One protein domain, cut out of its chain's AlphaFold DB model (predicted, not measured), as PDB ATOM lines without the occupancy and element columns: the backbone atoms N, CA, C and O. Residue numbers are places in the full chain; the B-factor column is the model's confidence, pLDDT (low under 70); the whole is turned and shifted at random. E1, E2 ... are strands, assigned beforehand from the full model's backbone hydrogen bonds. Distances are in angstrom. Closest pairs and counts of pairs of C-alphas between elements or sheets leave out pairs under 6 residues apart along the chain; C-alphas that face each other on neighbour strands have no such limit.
ATOM      1  N   ARG A  14     103.645 162.423 106.163       77.81
ATOM      2  CA  ARG A  14     104.659 161.657 105.434       77.81
ATOM      3  C   ARG A  14     105.522 162.606 104.606       77.81
ATOM      4  O   ARG A  14     104.955 163.365 103.818       77.81
ATOM      5  N   PRO A  15     106.859 162.565 104.735       68.50
ATOM      6  CA  PRO A  15     107.722 163.270 103.801       68.50
ATOM      7  C   PRO A  15     107.553 162.662 102.402       68.50
ATOM      8  O   PRO A  15     107.331 161.459 102.257       68.50
ATOM      9  N   LEU A  16     107.633 163.505 101.371       57.50
ATOM     10  CA  LEU A  16     107.578 163.100  99.966       57.50
ATOM     11  C   LEU A  16     108.873 162.353  99.597       57.50
ATOM     12  O   LEU A  16     109.759 162.922  98.973       57.50
ATOM     13  N   VAL A  17     109.008 161.092 100.006       55.66
ATOM     14  CA  VAL A  17     110.044 160.183  99.497       55.66
ATOM     15  C   VAL A  17     109.359 159.025  98.775       55.66
ATOM     16  O   VAL A  17     108.318 158.525  99.206       55.66
ATOM     17  N   ILE A  18     109.917 158.691  97.614       53.25
ATOM     18  CA  ILE A  18     109.366 157.798  96.597       53.25
ATOM     19  C   ILE A  18     109.287 156.363  97.146       53.25
ATOM     20  O   ILE A  18     110.242 155.859  97.724       53.25
ATOM     21  N   GLU A  19     108.120 155.748  96.932       48.22
ATOM     22  CA  GLU A  19     107.720 154.369  97.253       48.22
ATOM     23  C   GLU A  19     107.483 154.005  98.728       48.22
ATOM     24  O   GLU A  19     108.367 153.638  99.494       48.22
ATOM     25  N   GLN A  20     106.195 153.956  99.090       49.44
ATOM     26  CA  GLN A  20     105.709 153.092 100.164       49.44
ATOM     27  C   GLN A  20     104.581 152.201  99.636       49.44
ATOM     28  O   GLN A  20     103.645 152.714  99.007       49.44
ATOM     29  N   PRO A  21     104.609 150.883  99.905       41.88
ATOM     30  CA  PRO A  21     103.532 149.992  99.507       41.88
ATOM     31  C   PRO A  21     102.238 150.399 100.219       41.88
ATOM     32  O   PRO A  21     102.170 150.509 101.445       41.88
ATOM     33  N   ARG A  22     101.178 150.632  99.439       44.38
ATOM     34  CA  ARG A  22      99.835 150.922  99.954       44.38
ATOM     35  C   ARG A  22      99.248 149.671 100.613       44.38
ATOM     36  O   ARG A  22      98.510 148.925  99.980       44.38
ATOM     37  N   THR A  23      99.520 149.447 101.894       43.94
ATOM     38  CA  THR A  23      98.861 148.377 102.659       43.94
ATOM     39  C   THR A  23      97.641 148.908 103.409       43.94
ATOM     40  O   THR A  23      97.778 149.681 104.356       43.94
ATOM     41  N   ARG A  24      96.438 148.462 103.016       40.59
ATOM     42  CA  ARG A  24      95.162 148.705 103.721       40.59
ATOM     43  C   ARG A  24      94.974 147.721 104.885       40.59
ATOM     44  O   ARG A  24      94.025 146.946 104.894       40.59
ATOM     45  N   ALA A  25      95.898 147.700 105.837       40.69
ATOM     46  CA  ALA A  25      95.754 146.884 107.039       40.69
ATOM     47  C   ALA A  25      95.337 147.773 108.218       40.69
ATOM     48  O   ALA A  25      95.957 148.804 108.464       40.69
ATOM     49  N   PHE A  26      94.299 147.358 108.945       35.97
ATOM     50  CA  PHE A  26      93.912 147.952 110.223       35.97
ATOM     51  C   PHE A  26      95.032 147.654 111.230       35.97
ATOM     52  O   PHE A  26      95.224 146.499 111.610       35.97
ATOM     53  N   ARG A  27      95.860 148.650 111.564       51.03
ATOM     54  CA  ARG A  27      97.066 148.451 112.380       51.03
ATOM     55  C   ARG A  27      97.176 149.526 113.456       51.03
ATOM     56  O   ARG A  27      97.467 150.684 113.168       51.03
ATOM     57  N   ILE A  28      96.971 149.091 114.694       45.12
ATOM     58  CA  ILE A  28      97.150 149.866 115.922       45.12
ATOM     59  C   ILE A  28      98.619 149.704 116.352       45.12
ATOM     60  O   ILE A  28      99.097 148.574 116.451       45.12
ATOM     61  N   GLY A  29      99.348 150.802 116.585       51.19
ATOM     62  CA  GLY A  29     100.746 150.772 117.060       51.19
ATOM     63  C   GLY A  29     101.706 151.765 116.383       51.19
ATOM     64  O   GLY A  29     101.341 152.437 115.417       51.19
ATOM     65  N   ARG A  30     102.937 151.873 116.904       56.00
ATOM     66  CA  ARG A  30     104.038 152.701 116.356       56.00
ATOM     67  C   ARG A  30     104.676 152.018 115.134       56.00
ATOM     68  O   ARG A  30     104.637 150.794 115.045       56.00
ATOM     69  N   ASN A  31     105.222 152.779 114.181       55.09
ATOM     70  CA  ASN A  31     105.916 152.279 112.971       55.09
ATOM     71  C   ASN A  31     105.112 151.331 112.048       55.09
ATOM     72  O   ASN A  31     105.666 150.695 111.154       55.09
ATOM     73  N   CYS A  32     103.788 151.231 112.199       54.47
ATOM     74  CA  CYS A  32     103.005 150.182 111.535       54.47
ATOM     75  C   CYS A  32     102.595 150.475 110.071       54.47
ATOM     76  O   CYS A  32     101.993 149.605 109.429       54.47
ATOM     77  N   CYS A  33     102.896 151.674 109.544       54.53
ATOM     78  CA  CYS A  33     102.329 152.217 108.294       54.53
ATOM     79  C   CYS A  33     103.360 152.815 107.306       54.53
ATOM     80  O   CYS A  33     102.976 153.661 106.490       54.53
ATOM     81  N   GLY A  34     104.630 152.399 107.375       58.94
ATOM     82  CA  GLY A  34     105.735 152.983 106.595       58.94
ATOM     83  C   GLY A  34     106.364 154.208 107.272       58.94
ATOM     84  O   GLY A  34     105.968 154.568 108.378       58.94
ATOM     85  N   THR A  35     107.338 154.844 106.618       66.75
ATOM     86  CA  THR A  35     108.024 156.055 107.103       66.75
ATOM     87  C   THR A  35     107.050 157.234 107.205       66.75
ATOM     88  O   THR A  35     106.425 157.630 106.219       66.75
ATOM     89  N   TYR A  36     106.925 157.810 108.394       73.25
ATOM     90  CA  TYR A  36     106.197 159.047 108.661       73.25
ATOM     91  C   TYR A  36     107.048 159.918 109.581       73.25
ATOM     92  O   TYR A  36     107.824 159.398 110.375       73.25
ATOM     93  N   THR A  37     106.893 161.234 109.487       83.62
ATOM     94  CA  THR A  37     107.488 162.176 110.447       83.62
ATOM     95  C   THR A  37     106.501 162.547 111.543       83.62
ATOM     96  O   THR A  37     106.912 163.033 112.588       83.62
ATOM     97  N   GLY A  38     105.206 162.288 111.337       86.31
ATOM     98  CA  GLY A  38     104.182 162.449 112.362       86.31
ATOM     99  C   GLY A  38     103.019 161.476 112.197       86.31
ATOM    100  O   GLY A  38     102.626 161.139 111.079       86.31
ATOM    101  N   LYS A  39     102.444 161.039 113.313       87.75
ATOM    102  CA  LYS A  39     101.227 160.231 113.390       87.75
ATOM    103  C   LYS A  39     100.345 160.769 114.505       87.75
ATOM    104  O   LYS A  39     100.821 161.016 115.604       87.75
ATOM    105  N   LEU A  40      99.053 160.891 114.228       89.06
ATOM    106  CA  LEU A  40      98.028 161.206 115.215       89.06
ATOM    107  C   LEU A  40      96.871 160.223 115.036       89.06
ATOM    108  O   LEU A  40      96.283 160.162 113.960       89.06
ATOM    109  N   ALA A  41      96.548 159.449 116.065       88.12
ATOM    110  CA  ALA A  41      95.440 158.504 116.063       88.12
ATOM    111  C   ALA A  41      94.462 158.825 117.192       88.12
ATOM    112  O   ALA A  41      94.868 159.035 118.333       88.12
ATOM    113  N   VAL A  42      93.174 158.834 116.873       87.94
ATOM    114  CA  VAL A  42      92.078 159.004 117.829       87.94
ATOM    115  C   VAL A  42      91.151 157.815 117.676       87.94
ATOM    116  O   VAL A  42      90.727 157.503 116.565       87.94
ATOM    117  N   GLY A  43      90.791 157.175 118.780       86.31
ATOM    118  CA  GLY A  43      89.839 156.078 118.736       86.31
ATOM    119  C   GLY A  43      88.925 156.024 119.941       86.31
ATOM    120  O   GLY A  43      89.178 156.616 120.988       86.31
ATOM    121  N   ALA A  44      87.829 155.301 119.767       86.12
ATOM    122  CA  ALA A  44      86.839 155.051 120.793       86.12
ATOM    123  C   ALA A  44      86.456 153.577 120.791       86.12
ATOM    124  O   ALA A  44      86.455 152.909 119.754       86.12
ATOM    125  N   TRP A  45      86.114 153.069 121.965       82.94
ATOM    126  CA  TRP A  45      85.682 151.693 122.132       82.94
ATOM    127  C   TRP A  45      84.428 151.614 122.995       82.94
ATOM    128  O   TRP A  45      84.197 152.430 123.891       82.94
ATOM    129  N   TYR A  46      83.608 150.608 122.710       81.88
ATOM    130  CA  TYR A  46      82.401 150.286 123.449       81.88
ATOM    131  C   TYR A  46      82.308 148.779 123.640       81.88
ATOM    132  O   TYR A  46      82.255 148.015 122.678       81.88
ATOM    133  N   TYR A  47      82.266 148.345 124.891       77.56
ATOM    134  CA  TYR A  47      82.191 146.947 125.258       77.56
ATOM    135  C   TYR A  47      80.861 146.642 125.939       77.56
ATOM    136  O   TYR A  47      80.589 147.115 127.039       77.56
ATOM    137  N   THR A  48      80.014 145.823 125.309       70.62
ATOM    138  CA  THR A  48      78.633 145.558 125.758       70.62
ATOM    139  C   THR A  48      78.539 144.561 126.923       70.62
ATOM    140  O   THR A  48      77.439 144.084 127.237       70.62
ATOM    141  N   ALA A  49      79.667 144.155 127.514       65.94
ATOM    142  CA  ALA A  49      79.686 143.194 128.610       65.94
ATOM    143  C   ALA A  49      79.019 143.743 129.879       65.94
ATOM    144  O   ALA A  49      78.815 144.949 130.045       65.94
ATOM    145  N   ARG A  50      78.603 142.824 130.756       61.69
ATOM    146  CA  ARG A  50      78.050 143.168 132.069       61.69
ATOM    147  C   ARG A  50      79.197 143.264 133.067       61.69
ATOM    148  O   ARG A  50      79.921 142.291 133.243       61.69
ATOM    149  N   PHE A  51      79.315 144.410 133.719       59.22
ATOM    150  CA  PHE A  51      80.313 144.698 134.739       59.22
ATOM    151  C   PHE A  51      79.635 144.906 136.089       59.22
ATOM    152  O   PHE A  51      78.485 145.349 136.161       59.22
ATOM    153  N   ASN A  52      80.346 144.567 137.159       52.59
ATOM    154  CA  ASN A  52      79.949 144.956 138.504       52.59
ATOM    155  C   ASN A  52      80.295 146.443 138.679       52.59
ATOM    156  O   ASN A  52      81.419 146.852 138.403       52.59
ATOM    157  N   ASP A  53      79.310 147.242 139.075       53.28
ATOM    158  CA  ASP A  53      79.464 148.666 139.371       53.28
ATOM    159  C   ASP A  53      80.356 148.813 140.610       53.28
ATOM    160  O   ASP A  53      80.098 148.197 141.646       53.28
ATOM    161  N   LEU A  54      81.429 149.591 140.483       55.53
ATOM    162  CA  LEU A  54      82.406 149.807 141.555       55.53
ATOM    163  C   LEU A  54      81.962 150.896 142.544       55.53
ATOM    164  O   LEU A  54      82.593 151.064 143.583       55.53
ATOM    165  N   THR A  55      80.899 151.635 142.217       52.56
ATOM    166  CA  THR A  55      80.427 152.808 142.970       52.56
ATOM    167  C   THR A  55      79.068 152.604 143.627       52.56
ATOM    168  O   THR A  55      78.762 153.261 144.619       52.56
ATOM    169  N   ARG A  56      78.238 151.691 143.110       47.16
ATOM    170  CA  ARG A  56      76.880 151.468 143.616       47.16
ATOM    171  C   ARG A  56      76.711 150.050 144.140       47.16
ATOM    172  O   ARG A  56      76.642 149.099 143.363       47.16
ATOM    173  N   MET A  57      76.560 149.922 145.453       53.34
ATOM    174  CA  MET A  57      76.091 148.686 146.076       53.34
ATOM    175  C   MET A  57      74.561 148.625 146.027       53.34
ATOM    176  O   MET A  57      73.869 149.643 146.088       53.34
ATOM    177  N   ARG A  58      74.024 147.421 145.857       56.44
ATOM    178  CA  ARG A  58      72.609 147.114 146.047       56.44
ATOM    179  C   ARG A  58      72.293 147.055 147.550       56.44
ATOM    180  O   ARG A  58      73.209 146.902 148.356       56.44
ATOM    181  N   PRO A  59      71.006 147.128 147.933       59.75
ATOM    182  CA  PRO A  59      70.587 147.007 149.333       59.75
ATOM    183  C   PRO A  59      70.991 145.681 150.007       59.75
ATOM    184  O   PRO A  59      70.998 145.604 151.227       59.75
ATOM    185  N   ASP A  60      71.334 144.653 149.221       69.00
ATOM    186  CA  ASP A  60      71.808 143.332 149.663       69.00
ATOM    187  C   ASP A  60      73.339 143.258 149.871       69.00
ATOM    188  O   ASP A  60      73.874 142.182 150.134       69.00
ATOM    189  N   GLY A  61      74.059 144.379 149.727       58.62
ATOM    190  CA  GLY A  61      75.516 144.444 149.874       58.62
ATOM    191  C   GLY A  61      76.312 143.957 148.658       58.62
ATOM    192  O   GLY A  61      77.540 143.938 148.712       58.62
ATOM    193  N   GLN A  62      75.663 143.585 147.546       61.22
ATOM    194  CA  GLN A  62      76.365 143.222 146.312       61.22
ATOM    195  C   GLN A  62      76.534 144.420 145.362       61.22
ATOM    196  O   GLN A  62      75.639 145.260 145.253       61.22
ATOM    197  N   PRO A  63      77.636 144.513 144.596       56.00
ATOM    198  CA  PRO A  63      77.803 145.565 143.597       56.00
ATOM    199  C   PRO A  63      76.722 145.469 142.510       56.00
ATOM    200  O   PRO A  63      76.416 144.395 141.980       56.00
ATOM    201  N   ALA A  64      76.113 146.600 142.158       59.69
ATOM    202  CA  ALA A  64      75.056 146.640 141.160       59.69
ATOM    203  C   ALA A  64      75.593 146.186 139.794       59.69
ATOM    204  O   ALA A  64      76.572 146.712 139.289       59.69
ATOM    205  N   ARG A  65      74.947 145.221 139.131       54.94
ATOM    206  CA  ARG A  65      75.329 144.860 137.755       54.94
ATOM    207  C   ARG A  65      74.908 145.951 136.767       54.94
ATOM    208  O   ARG A  65      73.729 146.304 136.703       54.94
ATOM    209  N   ARG A  66      75.851 146.431 135.959       60.16
ATOM    210  CA  ARG A  66      75.646 147.396 134.868       60.16
ATOM    211  C   ARG A  66      76.118 146.808 133.547       60.16
ATOM    212  O   ARG A  66      76.908 145.870 133.507       60.16
ATOM    213  N   ARG A  67      75.575 147.320 132.449       58.12
ATOM    214  CA  ARG A  67      75.863 146.836 131.099       58.12
ATOM    215  C   ARG A  67      76.555 147.951 130.327       58.12
ATOM    216  O   ARG A  67      76.007 149.046 130.265       58.12
ATOM    217  N   GLY A  68      77.704 147.650 129.732       63.84
ATOM    218  CA  GLY A  68      78.474 148.616 128.954       63.84
ATOM    219  C   GLY A  68      79.692 149.157 129.704       63.84
ATOM    220  O   GLY A  68      79.582 149.566 130.854       63.84
ATOM    221  N   SER A  69      80.833 149.174 129.024       75.12
ATOM    222  CA  SER A  69      82.013 149.975 129.352       75.12
ATOM    223  C   SER A  69      82.460 150.681 128.080       75.12
ATOM    224  O   SER A  69      82.334 150.114 126.994       75.12
ATOM    225  N   ARG A  70      82.922 151.921 128.181       78.62
ATOM    226  CA  ARG A  70      83.319 152.712 127.016       78.62
ATOM    227  C   ARG A  70      84.534 153.555 127.318       78.62
ATOM    228  O   ARG A  70      84.799 153.862 128.476       78.62
ATOM    229  N   GLY A  71      85.222 153.979 126.278       84.19
ATOM    230  CA  GLY A  71      86.353 154.869 126.436       84.19
ATOM    231  C   GLY A  71      86.838 155.424 125.119       84.19
ATOM    232  O   GLY A  71      86.330 155.083 124.049       84.19
ATOM    233  N   PHE A  72      87.835 156.282 125.223       86.94
ATOM    234  CA  PHE A  72      88.540 156.847 124.094       86.94
ATOM    235  C   PHE A  72      90.035 156.864 124.353       86.94
ATOM    236  O   PHE A  72      90.487 156.795 125.496       86.94
ATOM    237  N   TYR A  73      90.798 156.940 123.278       86.62
ATOM    238  CA  TYR A  73      92.237 157.078 123.326       86.62
ATOM    239  C   TYR A  73      92.726 158.026 122.238       86.62
ATOM    240  O   TYR A  73      92.089 158.214 121.200       86.62
ATOM    241  N   LEU A  74      93.880 158.611 122.511       88.50
ATOM    242  CA  LEU A  74      94.648 159.475 121.639       88.50
ATOM    243  C   LEU A  74      96.085 158.960 121.651       88.50
ATOM    244  O   LEU A  74      96.651 158.755 122.723       88.50
ATOM    245  N   LEU A  75      96.674 158.769 120.478       89.25
ATOM    246  CA  LEU A  75      98.076 158.406 120.303       89.25
ATOM    247  C   LEU A  75      98.718 159.416 119.357       89.25
ATOM    248  O   LEU A  75      98.127 159.765 118.336       89.25
ATOM    249  N   ALA A  76      99.924 159.861 119.675       89.06
ATOM    250  CA  ALA A  76     100.699 160.757 118.838       89.06
ATOM    251  C   ALA A  76     102.161 160.309 118.803       89.06
ATOM    252  O   ALA A  76     102.734 160.011 119.846       89.06
ATOM    253  N   ASP A  77     102.760 160.316 117.618       89.25
ATOM    254  CA  ASP A  77     104.196 160.148 117.403       89.25
ATOM    255  C   ASP A  77     104.676 161.294 116.508       89.25
ATOM    256  O   ASP A  77     104.011 161.622 115.526       89.25
ATOM    257  N   GLN A  78     105.824 161.892 116.805       89.50
ATOM    258  CA  GLN A  78     106.394 162.967 115.998       89.50
ATOM    259  C   GLN A  78     107.919 162.907 116.029       89.50
ATOM    260  O   GLN A  78     108.534 163.018 117.089       89.50
ATOM    261  N   THR A  79     108.540 162.802 114.859       89.94
ATOM    262  CA  THR A  79     109.971 163.054 114.691       89.94
ATOM    263  C   THR A  79     110.202 164.554 114.826       89.94
ATOM    264  O   THR A  79     109.658 165.350 114.058       89.94
ATOM    265  N   VAL A  80     110.967 164.944 115.842       91.00
ATOM    266  CA  VAL A  80     111.261 166.352 116.164       91.00
ATOM    267  C   VAL A  80     112.663 166.766 115.737       91.00
ATOM    268  O   VAL A  80     112.933 167.952 115.586       91.00
ATOM    269  N   TYR A  81     113.545 165.792 115.522       89.19
ATOM    270  CA  TYR A  81     114.887 166.010 115.007       89.19
ATOM    271  C   TYR A  81     115.278 164.856 114.092       89.19
ATOM    272  O   TYR A  81     115.027 163.695 114.415       89.19
ATOM    273  N   GLN A  82     115.925 165.192 112.986       87.94
ATOM    274  CA  GLN A  82     116.579 164.252 112.090       87.94
ATOM    275  C   GLN A  82     117.856 164.917 111.578       87.94
ATOM    276  O   GLN A  82     117.834 166.098 111.221       87.94
ATOM    277  N   ASN A  83     118.971 164.193 111.584       83.56
ATOM    278  CA  ASN A  83     120.229 164.715 111.069       83.56
ATOM    279  C   ASN A  83     120.208 164.714 109.527       83.56
ATOM    280  O   ASN A  83     119.863 163.721 108.893       83.56
ATOM    281  N   ASN A  84     120.600 165.835 108.918       83.12
ATOM    282  CA  ASN A  84     120.643 165.990 107.461       83.12
ATOM    283  C   ASN A  84     121.758 165.163 106.792       83.12
ATOM    284  O   ASN A  84     121.630 164.823 105.621       83.12
ATOM    285  N   HIS A  85     122.858 164.887 107.502       81.56
ATOM    286  CA  HIS A  85     123.974 164.079 106.992       81.56
ATOM    287  C   HIS A  85     123.789 162.583 107.263       81.56
ATOM    288  O   HIS A  85     124.277 161.768 106.485       81.56
ATOM    289  N   ASP A  86     123.076 162.234 108.335       80.38
ATOM    290  CA  ASP A  86     122.723 160.855 108.668       80.38
ATOM    291  C   ASP A  86     121.224 160.754 108.999       80.38
ATOM    292  O   ASP A  86     120.828 160.926 110.154       80.38
ATOM    293  N   PRO A  87     120.368 160.473 108.002       76.19
ATOM    294  CA  PRO A  87     118.927 160.361 108.206       76.19
ATOM    295  C   PRO A  87     118.502 159.270 109.199       76.19
ATOM    296  O   PRO A  87     117.353 159.301 109.644       76.19
ATOM    297  N   ASN A  88     119.384 158.324 109.552       78.38
ATOM    298  CA  ASN A  88     119.100 157.318 110.579       78.38
ATOM    299  C   ASN A  88     119.183 157.908 111.992       78.38
ATOM    300  O   ASN A  88     118.538 157.394 112.909       78.38
ATOM    301  N   GLN A  89     119.924 159.005 112.174       85.62
ATOM    302  CA  GLN A  89     120.004 159.694 113.451       85.62
ATOM    303  C   GLN A  89     118.782 160.594 113.649       85.62
ATOM    304  O   GLN A  89     118.657 161.666 113.047       85.62
ATOM    305  N   GLN A  90     117.879 160.178 114.538       86.50
ATOM    306  CA  GLN A  90     116.603 160.862 114.747       86.50
ATOM    307  C   GLN A  90     116.128 160.841 116.201       86.50
ATOM    308  O   GLN A  90     116.375 159.892 116.947       86.50
ATOM    309  N   ILE A  91     115.387 161.885 116.580       89.19
ATOM    310  CA  ILE A  91     114.660 161.971 117.850       89.19
ATOM    311  C   ILE A  91     113.171 161.956 117.553       89.19
ATOM    312  O   ILE A  91     112.659 162.815 116.831       89.19
ATOM    313  N   THR A  92     112.471 161.002 118.156       88.94
ATOM    314  CA  THR A  92     111.017 160.886 118.054       88.94
ATOM    315  C   THR A  92     110.396 161.050 119.426       88.94
ATOM    316  O   THR A  92     110.779 160.355 120.359       88.94
ATOM    317  N   LEU A  93     109.432 161.960 119.548       90.88
ATOM    318  CA  LEU A  93     108.562 162.071 120.712       90.88
ATOM    319  C   LEU A  93     107.307 161.240 120.487       90.88
ATOM    320  O   LEU A  93     106.774 161.206 119.377       90.88
ATOM    321  N   PHE A  94     106.806 160.620 121.546       89.62
ATOM    322  CA  PHE A  94     105.518 159.946 121.525       89.62
ATOM    323  C   PHE A  94     104.686 160.301 122.751       89.62
ATOM    324  O   PHE A  94     105.202 160.607 123.827       89.62
ATOM    325  N   GLY A  95     103.374 160.241 122.576       89.81
ATOM    326  CA  GLY A  95     102.386 160.487 123.607       89.81
ATOM    327  C   GLY A  95     101.184 159.576 123.418       89.81
ATOM    328  O   GLY A  95     100.740 159.316 122.303       89.81
ATOM    329  N   GLN A  96     100.643 159.094 124.522       90.50
ATOM    330  CA  GLN A  96      99.433 158.300 124.568       90.50
ATOM    331  C   GLN A  96      98.563 158.757 125.727       90.50
ATOM    332  O   GLN A  96      99.033 159.041 126.829       90.50
ATOM    333  N   PHE A  97      97.269 158.813 125.474       88.69
ATOM    334  CA  PHE A  97      96.277 159.208 126.447       88.69
ATOM    335  C   PHE A  97      95.041 158.342 126.275       88.69
ATOM    336  O   PHE A  97      94.617 158.076 125.154       88.69
ATOM    337  N   GLY A  98      94.474 157.877 127.378       85.38
ATOM    338  CA  GLY A  98      93.313 157.006 127.386       85.38
ATOM    339  C   GLY A  98      92.367 157.402 128.501       85.38
ATOM    340  O   GLY A  98      92.792 157.610 129.635       85.38
ATOM    341  N   ILE A  99      91.083 157.478 128.181       80.88
ATOM    342  CA  ILE A  99      90.016 157.711 129.146       80.88
ATOM    343  C   ILE A  99      89.057 156.537 129.061       80.88
ATOM    344  O   ILE A  99      88.537 156.218 127.991       80.88
ATOM    345  N   GLY A 100      88.843 155.879 130.192       76.56
ATOM    346  CA  GLY A 100      87.886 154.789 130.337       76.56
ATOM    347  C   GLY A 100      86.692 155.215 131.178       76.56
ATOM    348  O   GLY A 100      86.733 156.233 131.864       76.56
ATOM    349  N   ASP A 101      85.620 154.428 131.141       67.19
ATOM    350  CA  ASP A 101      84.460 154.656 131.996       67.19
ATOM    351  C   ASP A 101      84.844 154.440 133.479       67.19
ATOM    352  O   ASP A 101      85.080 153.299 133.899       67.19
ATOM    353  N   PRO A 102      84.884 155.510 134.298       57.50
ATOM    354  CA  PRO A 102      85.327 155.444 135.691       57.50
ATOM    355  C   PRO A 102      84.346 154.702 136.604       57.50
ATOM    356  O   PRO A 102      84.632 154.468 137.773       57.50
ATOM    357  N   ARG A 103      83.158 154.351 136.096       54.38
ATOM    358  CA  ARG A 103      82.089 153.695 136.866       54.38
ATOM    359  C   ARG A 103      82.232 152.169 136.869       54.38
ATOM    360  O   ARG A 103      81.638 151.489 137.703       54.38
ATOM    361  N   VAL A 104      83.027 151.633 135.941       53.66
ATOM    362  CA  VAL A 104      83.307 150.192 135.770       53.66
ATOM    363  C   VAL A 104      84.806 149.873 135.730       53.66
ATOM    364  O   VAL A 104      85.178 148.709 135.855       53.66
ATOM    365  N   SER A 105      85.668 150.887 135.601       53.00
ATOM    366  CA  SER A 105      87.123 150.778 135.714       53.00
ATOM    367  C   SER A 105      87.633 151.660 136.848       53.00
ATOM    368  O   SER A 105      87.273 152.828 136.953       53.00
ATOM    369  N   ARG A 106      88.521 151.101 137.673       51.44
ATOM    370  CA  ARG A 106      89.220 151.805 138.758       51.44
ATOM    371  C   ARG A 106      90.134 152.929 138.234       51.44
ATOM    372  O   ARG A 106      90.321 153.935 138.908       51.44
ATOM    373  N   PHE A 107      90.630 152.797 137.004       57.03
ATOM    374  CA  PHE A 107      91.433 153.817 136.331       57.03
ATOM    375  C   PHE A 107      90.562 154.591 135.348       57.03
ATOM    376  O   PHE A 107      90.047 154.021 134.383       57.03
ATOM    377  N   ALA A 108      90.398 155.881 135.626       66.88
ATOM    378  CA  ALA A 108      89.600 156.788 134.815       66.88
ATOM    379  C   ALA A 108      90.411 157.360 133.649       66.88
ATOM    380  O   ALA A 108      89.894 157.513 132.545       66.88
ATOM    381  N   TYR A 109      91.695 157.631 133.901       75.81
ATOM    382  CA  TYR A 109      92.597 158.229 132.932       75.81
ATOM    383  C   TYR A 109      93.966 157.563 132.996       75.81
ATOM    384  O   TYR A 109      94.493 157.264 134.070       75.81
ATOM    385  N   TYR A 110      94.558 157.403 131.827       84.12
ATOM    386  CA  TYR A 110      95.940 157.014 131.646       84.12
ATOM    387  C   TYR A 110      96.598 158.024 130.713       84.12
ATOM    388  O   TYR A 110      96.048 158.345 129.660       84.12
ATOM    389  N   SER A 111      97.780 158.501 131.077       88.38
ATOM    390  CA  SER A 111      98.655 159.252 130.185       88.38
ATOM    391  C   SER A 111     100.047 158.641 130.208       88.38
ATOM    392  O   SER A 111     100.531 158.177 131.238       88.38
ATOM    393  N   GLY A 112     100.704 158.633 129.061       89.81
ATOM    394  CA  GLY A 112     102.098 158.251 128.940       89.81
ATOM    395  C   GLY A 112     102.749 159.039 127.824       89.81
ATOM    396  O   GLY A 112     102.108 159.347 126.823       89.81
ATOM    397  N   SER A 113     104.008 159.391 127.991       91.25
ATOM    398  CA  SER A 113     104.789 160.042 126.952       91.25
ATOM    399  C   SER A 113     106.248 159.656 127.077       91.25
ATOM    400  O   SER A 113     106.698 159.141 128.101       91.25
ATOM    401  N   GLY A 114     106.993 159.877 126.011       90.50
ATOM    402  CA  GLY A 114     108.401 159.561 125.999       90.50
ATOM    403  C   GLY A 114     109.079 160.010 124.729       90.50
ATOM    404  O   GLY A 114     108.494 160.680 123.876       90.50
ATOM    405  N   LEU A 115     110.338 159.624 124.629       88.94
ATOM    406  CA  LEU A 115     111.174 159.900 123.487       88.94
ATOM    407  C   LEU A 115     112.057 158.708 123.163       88.94
ATOM    408  O   LEU A 115     112.421 157.926 124.041       88.94
ATOM    409  N   THR A 116     112.420 158.625 121.896       87.88
ATOM    410  CA  THR A 116     113.361 157.660 121.355       87.88
ATOM    411  C   THR A 116     114.469 158.416 120.632       87.88
ATOM    412  O   THR A 116     114.185 159.303 119.825       87.88
ATOM    413  N   LEU A 117     115.714 158.046 120.913       84.94
ATOM    414  CA  LEU A 117     116.939 158.506 120.271       84.94
ATOM    415  C   LEU A 117     117.504 157.347 119.444       84.94
ATOM    416  O   LEU A 117     117.808 156.302 120.013       84.94
ATOM    417  N   VAL A 118     117.668 157.523 118.135       86.06
ATOM    418  CA  VAL A 118     118.304 156.527 117.250       86.06
ATOM    419  C   VAL A 118     119.637 157.075 116.749       86.06
ATOM    420  O   VAL A 118     119.700 158.247 116.390       86.06
ATOM    421  N   GLY A 119     120.695 156.261 116.753       82.38
ATOM    422  CA  GLY A 119     121.981 156.593 116.122       82.38
ATOM    423  C   GLY A 119     122.817 157.663 116.838       82.38
ATOM    424  O   GLY A 119     123.610 158.358 116.213       82.38
ATOM    425  N   PHE A 120     122.645 157.836 118.155       79.62
ATOM    426  CA  PHE A 120     123.362 158.863 118.935       79.62
ATOM    427  C   PHE A 120     124.725 158.415 119.489       79.62
ATOM    428  O   PHE A 120     125.448 159.235 120.057       79.62
ATOM    429  N   ILE A 121     125.092 157.139 119.339       81.69
ATOM    430  CA  ILE A 121     126.387 156.602 119.778       81.69
ATOM    431  C   ILE A 121     127.294 156.427 118.548       81.69
ATOM    432  O   ILE A 121     126.917 155.692 117.634       81.69
ATOM    433  N   PRO A 122     128.497 157.038 118.510       78.19
ATOM    434  CA  PRO A 122     129.403 156.914 117.367       78.19
ATOM    435  C   PRO A 122     129.732 155.451 117.036       78.19
ATOM    436  O   PRO A 122     130.108 154.690 117.929       78.19
ATOM    437  N   ARG A 123     129.655 155.079 115.746       78.62
ATOM    438  CA  ARG A 123     129.824 153.704 115.216       78.62
ATOM    439  C   ARG A 123     128.706 152.723 115.587       78.62
ATOM    440  O   ARG A 123     128.848 151.527 115.336       78.62
ATOM    441  N   ARG A 124     127.616 153.200 116.191       78.38
ATOM    442  CA  ARG A 124     126.435 152.404 116.544       78.38
ATOM    443  C   ARG A 124     125.172 153.094 116.037       78.38
ATOM    444  O   ARG A 124     124.227 153.344 116.775       78.38
ATOM    445  N   ASP A 125     125.168 153.375 114.742       76.00
ATOM    446  CA  ASP A 125     124.174 154.219 114.065       76.00
ATOM    447  C   ASP A 125     122.764 153.580 114.034       76.00
ATOM    448  O   ASP A 125     121.777 154.227 113.699       76.00
ATOM    449  N   GLN A 126     122.663 152.305 114.427       75.38
ATOM    450  CA  GLN A 126     121.417 151.543 114.565       75.38
ATOM    451  C   GLN A 126     120.935 151.404 116.018       75.38
ATOM    452  O   GLN A 126     119.870 150.834 116.248       75.38
ATOM    453  N   ASP A 127     121.706 151.876 117.004       81.19
ATOM    454  CA  ASP A 127     121.302 151.797 118.407       81.19
ATOM    455  C   ASP A 127     120.097 152.698 118.681       81.19
ATOM    456  O   ASP A 127     120.038 153.842 118.225       81.19
ATOM    457  N   GLU A 128     119.184 152.198 119.514       83.50
ATOM    458  CA  GLU A 128     117.997 152.914 119.967       83.50
ATOM    459  C   GLU A 128     118.004 153.054 121.496       83.50
ATOM    460  O   GLU A 128     118.158 152.074 122.228       83.50
ATOM    461  N   LEU A 129     117.812 154.278 121.989       83.19
ATOM    462  CA  LEU A 129     117.629 154.588 123.406       83.19
ATOM    463  C   LEU A 129     116.260 155.225 123.623       83.19
ATOM    464  O   LEU A 129     115.942 156.251 123.024       83.19
ATOM    465  N   GLY A 130     115.460 154.636 124.507       86.00
ATOM    466  CA  GLY A 130     114.114 155.105 124.820       86.00
ATOM    467  C   GLY A 130     113.972 155.549 126.271       86.00
ATOM    468  O   GLY A 130     114.428 154.862 127.183       86.00
ATOM    469  N   PHE A 131     113.273 156.662 126.488       89.56
ATOM    470  CA  PHE A 131     112.863 157.138 127.809       89.56
ATOM    471  C   PHE A 131     111.360 157.390 127.816       89.56
ATOM    472  O   PHE A 131     110.831 157.988 126.882       89.56
ATOM    473  N   ALA A 132     110.664 156.947 128.862       89.00
ATOM    474  CA  ALA A 132     109.216 157.084 128.953       89.00
ATOM    475  C   ALA A 132     108.754 157.303 130.393       89.00
ATOM    476  O   ALA A 132     109.324 156.753 131.335       89.00
ATOM    477  N   VAL A 133     107.678 158.069 130.538       89.25
ATOM    478  CA  VAL A 133     106.958 158.291 131.791       89.25
ATOM    479  C   VAL A 133     105.481 158.013 131.569       89.25
ATOM    480  O   VAL A 133     104.930 158.310 130.509       89.25
ATOM    481  N   ALA A 134     104.826 157.429 132.566       88.38
ATOM    482  CA  ALA A 134     103.399 157.157 132.515       88.38
ATOM    483  C   ALA A 134     102.752 157.387 133.876       88.38
ATOM    484  O   ALA A 134     103.343 157.107 134.918       88.38
ATOM    485  N   ALA A 135     101.517 157.869 133.844       85.56
ATOM    486  CA  ALA A 135     100.685 158.089 135.006       85.56
ATOM    487  C   ALA A 135      99.305 157.467 134.774       85.56
ATOM    488  O   ALA A 135      98.665 157.667 133.740       85.56
ATOM    489  N   ALA A 136      98.834 156.722 135.768       83.19
ATOM    490  CA  ALA A 136      97.470 156.225 135.829       83.19
ATOM    491  C   ALA A 136      96.786 156.887 137.025       83.19
ATOM    492  O   ALA A 136      97.266 156.775 138.153       83.19
ATOM    493  N   GLN A 137      95.685 157.590 136.772       77.44
ATOM    494  CA  GLN A 137      94.986 158.361 137.796       77.44
ATOM    495  C   GLN A 137      93.536 157.901 137.974       77.44
ATOM    496  O   GLN A 137      92.857 157.431 137.051       77.44
ATOM    497  N   TRP A 138      93.084 158.048 139.214       63.78
ATOM    498  CA  TRP A 138      91.758 157.695 139.704       63.78
ATOM    499  C   TRP A 138      90.872 158.944 139.677       63.78
ATOM    500  O   TRP A 138      91.375 160.058 139.807       63.78
TER     501      TRP A 138
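AT A GLANCE: This is residues 14 to 138 of the 142 residues of the protein "Porin" of Deltaproteobacteria bacterium (UniProt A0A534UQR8). One long, twisted sheet of five antiparallel strands, E1 to E5, makes the body, the chain going back and forth as one hairpin after another. The E1 and E2 hairpin runs on past the other three strands and bends sharply, forming an arm at one end of the long axis, while a long looping stretch, residues 14 to 37, lies by the E1 edge. The printed part has 125 residues, with no named helix and five named strands, E1 E2 E3 E4 E5 along the chain and in the same order across the sheet; the class is all strand. The whole is only just loose, close to extended, with a radius of gyration of the C-alphas of 20.5 A, and spans 70 by 32 by 18 A.

IN THESE COORDINATES: E1, residues 38 to 57, begins at C-alpha 38 at (104.182, 162.449, 112.362) and measures 46.0 A from first to last C-alpha. E2, residues 63 to 82, measures 53.3 A; its C-alpha 63 is at (77.803, 145.565, 143.597). E3, residues 90 to 100, measures 33.2 A, and E4, residues 109 to 118, measures 30.2 A. E5, residues 128 to 137, measures 29.6 A and ends at C-alpha 137 at (94.986, 158.361, 137.796).

HOW THE PARTS SIT: The sheet is a meander, each strand the antiparallel neighbour of the one before, with E1 and E5 as edge strands. E2 and E3 form a hairpin at 167 degrees between their directions; N 74 and O 97 are 2.8 A apart, within hydrogen-bond range. The C-alphas of Gly 71 and Gly 100 face each other at 4.2 A. The hairpin of E1 and E2, at 160 degrees, has N 41 and O 75 at 2.8 A and, farther along, N 53 and O 64 at 2.8 A, both within hydrogen-bond range. E1 bends by 83 degrees at residue 50, and E2 bends by 75 degrees at residue 66. The hairpin of E3 and E4, at 168 degrees, has N 96 and O 112 within range at 2.7 A. The hairpin of E4 and E5, at 171 degrees, has N 113 and O 133 within range at 2.9 A. E1 is apart from E4 and E5, and E2 is apart from E5.

THE WHOLE: The outline is only just a rod, and the two C-alphas farthest apart, those of Asp 60 and His 85, are 70.5 A apart. The printed part has no cut. The link from E1 to E2 is tight and the other three are short. The mean pLDDT of the printed part is 72.7, and it is under 70 at residues 15 to 35, 49 to 68, 101 to 108 and 138.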